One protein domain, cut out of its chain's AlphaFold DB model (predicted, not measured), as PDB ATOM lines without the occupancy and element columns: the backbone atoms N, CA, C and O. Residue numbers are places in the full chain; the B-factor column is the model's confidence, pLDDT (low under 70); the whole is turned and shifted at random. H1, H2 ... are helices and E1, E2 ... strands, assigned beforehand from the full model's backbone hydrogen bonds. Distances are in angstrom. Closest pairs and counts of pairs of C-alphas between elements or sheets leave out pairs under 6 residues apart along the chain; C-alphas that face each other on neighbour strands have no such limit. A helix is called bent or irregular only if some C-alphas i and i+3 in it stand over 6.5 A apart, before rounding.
ATOM      1  N   HIS A 259      77.100  -0.242   1.025       73.31
ATOM      2  CA  HIS A 259      77.096  -1.389   1.926       73.31
ATOM      3  C   HIS A 259      75.975  -1.230   2.964       73.31
ATOM      4  O   HIS A 259      75.968  -0.271   3.739       73.31
ATOM      5  N   VAL A 260      75.004  -2.145   2.963       67.00
ATOM      6  CA  VAL A 260      73.936  -2.210   3.971       67.00
ATOM      7  C   VAL A 260      74.156  -3.488   4.767       67.00
ATOM      8  O   VAL A 260      73.523  -4.502   4.509       67.00
ATOM      9  N   ASP A 261      75.110  -3.446   5.692       64.25
ATOM     10  CA  ASP A 261      75.176  -4.456   6.744       64.25
ATOM     11  C   ASP A 261      74.316  -3.980   7.910       64.25
ATOM     12  O   ASP A 261      74.442  -2.831   8.347       64.25
ATOM     13  N   GLU A 262      73.481  -4.870   8.447       58.31
ATOM     14  CA  GLU A 262      72.964  -4.717   9.805       58.31
ATOM     15  C   GLU A 262      74.170  -4.688  10.742       58.31
ATOM     16  O   GLU A 262      74.814  -5.707  11.009       58.31
ATOM     17  N   TYR A 263      74.540  -3.485  11.173       56.91
ATOM     18  CA  TYR A 263      75.716  -3.264  11.996       56.91
ATOM     19  C   TYR A 263      75.452  -3.858  13.382       56.91
ATOM     20  O   TYR A 263      75.023  -3.167  14.305       56.91
ATOM     21  N   LYS A 264      75.724  -5.156  13.552       58.75
ATOM     22  CA  LYS A 264      76.060  -5.699  14.867       58.75
ATOM     23  C   LYS A 264      77.388  -5.046  15.250       58.75
ATOM     24  O   LYS A 264      78.462  -5.536  14.910       58.75
ATOM     25  N   THR A 265      77.270  -3.876  15.877       64.88
ATOM     26  CA  THR A 265      78.343  -3.029  16.431       64.88
ATOM     27  C   THR A 265      79.321  -3.844  17.272       64.88
ATOM     28  O   THR A 265      80.511  -3.540  17.324       64.88
ATOM     29  N   VAL A 266      78.797  -4.888  17.909       71.00
ATOM     30  CA  VAL A 266      79.458  -5.688  18.917       71.00
ATOM     31  C   VAL A 266      79.345  -7.165  18.549       71.00
ATOM     32  O   VAL A 266      78.250  -7.678  18.304       71.00
ATOM     33  N   ILE A 267      80.483  -7.855  18.535       75.81
ATOM     34  CA  ILE A 267      80.551  -9.310  18.396       75.81
ATOM     35  C   ILE A 267      80.968  -9.899  19.751       75.81
ATOM     36  O   ILE A 267      81.907  -9.385  20.366       75.81
ATOM     37  N   PRO A 268      80.307 -10.969  20.230       79.38
ATOM     38  CA  PRO A 268      80.778 -11.699  21.396       79.38
ATOM     39  C   PRO A 268      82.037 -12.499  21.029       79.38
ATOM     40  O   PRO A 268      81.991 -13.404  20.194       79.38
ATOM     41  N   LYS A 269      83.163 -12.177  21.662       78.81
ATOM     42  CA  LYS A 269      84.410 -12.944  21.607       78.81
ATOM     43  C   LYS A 269      84.537 -13.730  22.912       78.81
ATOM     44  O   LYS A 269      84.492 -13.145  23.992       78.81
ATOM     45  N   LYS A 270      84.649 -15.058  22.829       78.50
ATOM     46  CA  LYS A 270      84.933 -15.899  24.000       78.50
ATOM     47  C   LYS A 270      86.443 -16.002  24.183       78.50
ATOM     48  O   LYS A 270      87.111 -16.561  23.321       78.50
ATOM     49  N   GLU A 271      86.950 -15.501  25.302       75.31
ATOM     50  CA  GLU A 271      88.324 -15.729  25.763       75.31
ATOM     51  C   GLU A 271      88.259 -16.251  27.202       75.31
ATOM     52  O   GLU A 271      87.538 -15.708  28.036       75.31
ATOM     53  N   ASN A 272      88.968 -17.350  27.478       71.12
ATOM     54  CA  ASN A 272      89.120 -17.944  28.814       71.12
ATOM     55  C   ASN A 272      87.805 -18.150  29.600       71.12
ATOM     56  O   ASN A 272      87.749 -17.913  30.801       71.12
ATOM     57  N   GLY A 273      86.727 -18.573  28.929       77.88
ATOM     58  CA  GLY A 273      85.426 -18.835  29.569       77.88
ATOM     59  C   GLY A 273      84.536 -17.603  29.784       77.88
ATOM     60  O   GLY A 273      83.359 -17.766  30.099       77.88
ATOM     61  N   PHE A 274      85.033 -16.391  29.520       70.44
ATOM     62  CA  PHE A 274      84.258 -15.152  29.591       70.44
ATOM     63  C   PHE A 274      83.848 -14.675  28.191       70.44
ATOM     64  O   PHE A 274      84.566 -14.858  27.208       70.44
ATOM     65  N   THR A 275      82.661 -14.069  28.086       78.44
ATOM     66  CA  THR A 275      82.191 -13.440  26.840       78.44
ATOM     67  C   THR A 275      82.497 -11.948  26.888       78.44
ATOM     68  O   THR A 275      81.858 -11.201  27.625       78.44
ATOM     69  N   ALA A 276      83.491 -11.513  26.117       78.75
ATOM     70  CA  ALA A 276      83.814 -10.106  25.936       78.75
ATOM     71  C   ALA A 276      83.125  -9.578  24.674       78.75
ATOM     72  O   ALA A 276      83.126 -10.210  23.618       78.75
ATOM     73  N   TYR A 277      82.528  -8.401  24.777       81.44
ATOM     74  CA  TYR A 277      81.817  -7.741  23.692       81.44
ATOM     75  C   TYR A 277      82.758  -6.739  23.020       81.44
ATOM     76  O   TYR A 277      83.009  -5.664  23.557       81.44
ATOM     77  N   VAL A 278      83.310  -7.103  21.858       79.56
ATOM     78  CA  VAL A 278      84.320  -6.292  21.158       79.56
ATOM     79  C   VAL A 278      83.705  -5.620  19.935       79.56
ATOM     80  O   VAL A 278      82.883  -6.210  19.223       79.56
ATOM     81  N   LYS A 279      84.109  -4.370  19.681       77.12
ATOM     82  CA  LYS A 279      83.724  -3.631  18.477       77.12
ATOM     83  C   LYS A 279      84.320  -4.317  17.249       77.12
ATOM     84  O   LYS A 279      85.522  -4.549  17.194       77.12
ATOM     85  N   LYS A 280      83.486  -4.646  16.261       74.06
ATOM     86  CA  LYS A 280      83.955  -5.268  15.013       74.06
ATOM     87  C   LYS A 280      84.823  -4.283  14.223       74.06
ATOM     88  O   LYS A 280      84.363  -3.179  13.921       74.06
ATOM     89  N   ASP A 281      86.020  -4.711  13.820       69.75
ATOM     90  CA  ASP A 281      86.865  -3.941  12.903       69.75
ATOM     91  C   ASP A 281      86.143  -3.694  11.575       69.75
ATOM     92  O   ASP A 281      85.597  -4.607  10.939       69.75
ATOM     93  N   ARG A 282      86.130  -2.428  11.144       69.12
ATOM     94  CA  ARG A 282      85.484  -2.022   9.898       69.12
ATOM     95  C   ARG A 282      86.416  -2.316   8.726       69.12
ATOM     96  O   ARG A 282      87.376  -1.591   8.497       69.12
ATOM     97  N   LYS A 283      86.093  -3.341   7.936       74.06
ATOM     98  CA  LYS A 283      86.725  -3.548   6.627       74.06
ATOM     99  C   LYS A 283      86.047  -2.645   5.598       74.06
ATOM    100  O   LYS A 283      84.840  -2.756   5.394       74.06
ATOM    101  N   PHE A 284      86.811  -1.752   4.971       73.94
ATOM    102  CA  PHE A 284      86.309  -0.942   3.862       73.94
ATOM    103  C   PHE A 284      85.983  -1.844   2.669       73.94
ATOM    104  O   PHE A 284      86.819  -2.623   2.214       73.94
ATOM    105  N   SER A 285      84.747  -1.753   2.179       81.12
ATOM    106  CA  SER A 285      84.301  -2.444   0.968       81.12
ATOM    107  C   SER A 285      84.493  -1.547  -0.255       81.12
ATOM    108  O   SER A 285      84.415  -0.324  -0.142       81.12
ATOM    109  N   TYR A 286      84.639  -2.137  -1.447       83.44
ATOM    110  CA  TYR A 286      84.643  -1.382  -2.710       83.44
ATOM    111  C   TYR A 286      83.379  -0.518  -2.868       83.44
ATOM    112  O   TYR A 286      83.438   0.562  -3.450       83.44
ATOM    113  N   LYS A 287      82.247  -0.952  -2.287       84.50
ATOM    114  CA  LYS A 287      80.988  -0.195  -2.268       84.50
ATOM    115  C   LYS A 287      81.134   1.149  -1.550       84.50
ATOM    116  O   LYS A 287      80.711   2.172  -2.081       84.50
ATOM    117  N   ASP A 288      81.803   1.175  -0.398       84.06
ATOM    118  CA  ASP A 288      82.036   2.420   0.346       84.06
ATOM    119  C   ASP A 288      82.865   3.410  -0.494       84.06
ATOM    120  O   ASP A 288      82.549   4.600  -0.531       84.06
ATOM    121  N   GLY A 289      83.848   2.906  -1.251       87.31
ATOM    122  CA  GLY A 289      84.603   3.696  -2.228       87.31
ATOM    123  C   GLY A 289      83.731   4.237  -3.368       87.31
ATOM    124  O   GLY A 289      83.801   5.422  -3.682       87.31
ATOM    125  N   THR A 290      82.850   3.412  -3.948       88.25
ATOM    126  CA  THR A 290      81.930   3.869  -5.010       88.25
ATOM    127  C   THR A 290      80.939   4.925  -4.526       88.25
ATOM    128  O   THR A 290      80.622   5.851  -5.272       88.25
ATOM    129  N   LEU A 291      80.471   4.823  -3.279       89.50
ATOM    130  CA  LEU A 291      79.594   5.819  -2.672       89.50
ATOM    131  C   LEU A 291      80.338   7.140  -2.427       89.50
ATOM    132  O   LEU A 291      79.802   8.202  -2.737       89.50
ATOM    133  N   ALA A 292      81.572   7.078  -1.918       90.00
ATOM    134  CA  ALA A 292      82.416   8.258  -1.737       90.00
ATOM    135  C   ALA A 292      82.698   8.961  -3.075       90.00
ATOM    136  O   ALA A 292      82.527  10.175  -3.173       90.00
ATOM    137  N   LEU A 293      83.031   8.197  -4.123       90.44
ATOM    138  CA  LEU A 293      83.200   8.721  -5.481       90.44
ATOM    139  C   LEU A 293      81.912   9.375  -5.994       90.44
ATOM    140  O   LEU A 293      81.956  10.469  -6.552       90.44
ATOM    141  N   TRP A 294      80.759   8.738  -5.779       91.69
ATOM    142  CA  TRP A 294      79.471   9.302  -6.174       91.69
ATOM    143  C   TRP A 294      79.206  10.646  -5.485       91.69
ATOM    144  O   TRP A 294      78.823  11.600  -6.162       91.69
ATOM    145  N   TYR A 295      79.450  10.765  -4.175       92.12
ATOM    146  CA  TYR A 295      79.318  12.045  -3.469       92.12
ATOM    147  C   TYR A 295      80.287  13.100  -3.999       92.12
ATOM    148  O   TYR A 295      79.857  14.214  -4.289       92.12
ATOM    149  N   LEU A 296      81.562  12.745  -4.173       93.62
ATOM    150  CA  LEU A 296      82.590  13.657  -4.668       93.62
ATOM    151  C   LEU A 296      82.212  14.241  -6.035       93.62
ATOM    152  O   LEU A 296      82.205  15.458  -6.202       93.62
ATOM    153  N   VAL A 297      81.832  13.384  -6.987       92.56
ATOM    154  CA  VAL A 297      81.429  13.822  -8.331       92.56
ATOM    155  C   VAL A 297      80.196  14.724  -8.264       92.56
ATOM    156  O   VAL A 297      80.181  15.770  -8.903       92.56
ATOM    157  N   ASN A 298      79.177  14.385  -7.465       92.44
ATOM    158  CA  ASN A 298      77.988  15.236  -7.340       92.44
ATOM    159  C   ASN A 298      78.299  16.596  -6.702       92.44
ATOM    160  O   ASN A 298      77.730  17.597  -7.132       92.44
ATOM    161  N   ILE A 299      79.197  16.656  -5.713       94.31
ATOM    162  CA  ILE A 299      79.638  17.923  -5.110       94.31
ATOM    163  C   ILE A 299      80.328  18.786  -6.167       94.31
ATOM    164  O   ILE A 299      79.936  19.936  -6.353       94.31
ATOM    165  N   ILE A 300      81.286  18.222  -6.912       93.75
ATOM    166  CA  ILE A 300      81.997  18.934  -7.985       93.75
ATOM    167  C   ILE A 300      81.010  19.444  -9.041       93.75
ATOM    168  O   ILE A 300      81.031  20.625  -9.379       93.75
ATOM    169  N   MET A 301      80.099  18.588  -9.511       91.44
ATOM    170  CA  MET A 301      79.097  18.958 -10.516       91.44
ATOM    171  C   MET A 301      78.123  20.021  -9.995       91.44
ATOM    172  O   MET A 301      77.740  20.913 -10.747       91.44
ATOM    173  N   THR A 302      77.753  19.972  -8.712       92.12
ATOM    174  CA  THR A 302      76.895  20.989  -8.082       92.12
ATOM    175  C   THR A 302      77.603  22.335  -8.008       92.12
ATOM    176  O   THR A 302      76.994  23.355  -8.317       92.12
ATOM    177  N   VAL A 303      78.887  22.362  -7.644       92.69
ATOM    178  CA  VAL A 303      79.677  23.600  -7.630       92.69
ATOM    179  C   VAL A 303      79.831  24.148  -9.050       92.69
ATOM    180  O   VAL A 303      79.554  25.325  -9.291       92.69
ATOM    181  N   PHE A 304      80.204  23.293 -10.003       91.81
ATOM    182  CA  PHE A 304      80.423  23.701 -11.385       91.81
ATOM    183  C   PHE A 304      79.135  24.211 -12.040       91.81
ATOM    184  O   PHE A 304      79.052  25.385 -12.379       91.81
ATOM    185  N   PHE A 305      78.099  23.377 -12.168       88.19
ATOM    186  CA  PHE A 305      76.863  23.779 -12.847       88.19
ATOM    187  C   PHE A 305      76.022  24.756 -12.025       88.19
ATOM    188  O   PHE A 305      75.347  25.607 -12.598       88.19
ATOM    189  N   GLY A 306      76.063  24.655 -10.695       87.69
ATOM    190  CA  GLY A 306      75.263  25.482  -9.796       87.69
ATOM    191  C   GLY A 306      75.805  26.897  -9.594       87.69
ATOM    192  O   GLY A 306      75.010  27.815  -9.400       87.69
ATOM    193  N   PHE A 307      77.124  27.094  -9.661       89.31
ATOM    194  CA  PHE A 307      77.740  28.386  -9.341       89.31
ATOM    195  C   PHE A 307      78.669  28.885 -10.443       89.31
ATOM    196  O   PHE A 307      78.529  30.023 -10.873       89.31
ATOM    197  N   VAL A 308      79.590  28.052 -10.928       90.75
ATOM    198  CA  VAL A 308      80.631  28.497 -11.872       90.75
ATOM    199  C   VAL A 308      80.079  28.686 -13.286       90.75
ATOM    200  O   VAL A 308      80.373  29.682 -13.929       90.75
ATOM    201  N   HIS A 309      79.253  27.765 -13.777       88.75
ATOM    202  CA  HIS A 309      78.718  27.804 -15.137       88.75
ATOM    203  C   HIS A 309      77.613  28.855 -15.292       88.75
ATOM    204  O   HIS A 309      77.595  29.607 -16.259       88.75
TER     205      HIS A 309
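This is residues 259 to 309 of the 501 residues of a protein of Rhodnius prolixus (UniProt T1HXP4). A narrow hairpin of two strands, E1 and E2, makes one end of a long thin rod, and a single helix, H1, runs out as an arm to the other end, with no shared core between them. Residues 259 to 265 lead from near the beginning of H1 to the hairpin, and residues 292 to 300 and 302 to 308 of H1 stick out free. The printed part has 51 residues, with the named elements E1, E2 and H1 in that order; the sheet, E1 - E2, is antiparallel and the class is mixed, helices and strands. The whole is extended, with a radius of gyration of the C-alphas of 19.5 A and spans of 65 by 17 by 15 A.

E1, residues 266 to 271, and E2, residues 274 to 279, form a hairpin over a tight link of 2 residues. These neighbour strands are antiparallel, with 144 degrees between their directions. The C-alphas of Pro 268 and Tyr 277 face each other at 4.7 A. N 269 and O 276, 2.8 A apart, and N 276 and O 269, 2.9 A apart, are within hydrogen-bond range. A short link of 6 residues joins E2 to H1, residues 286 to 308. E1 and H1 are apart. In H1 every O i to N i+4 pair is within hydrogen-bond range.

E1 begins at C-alpha 266 (79.458, -5.688, 18.917) and is 15.0 A long. E2 is 16.0 A long and ends at C-alpha 279 (83.724, -3.631, 18.477). H1 is 31.5 A long and ends at C-alpha 308 (80.631, 28.497, -11.872). H1 is neither bent nor irregular, but only just: C-alphas 305 and 308 are 6.1 A apart.

The two C-alphas farthest apart, those of Gly 273 and His 309, are 65.0 A apart. The printed part has no cut, and neither link is long. The mean pLDDT of the printed part is 80.8, and the model's confidence is under 70 at residues 260 to 265 and 281 to 282.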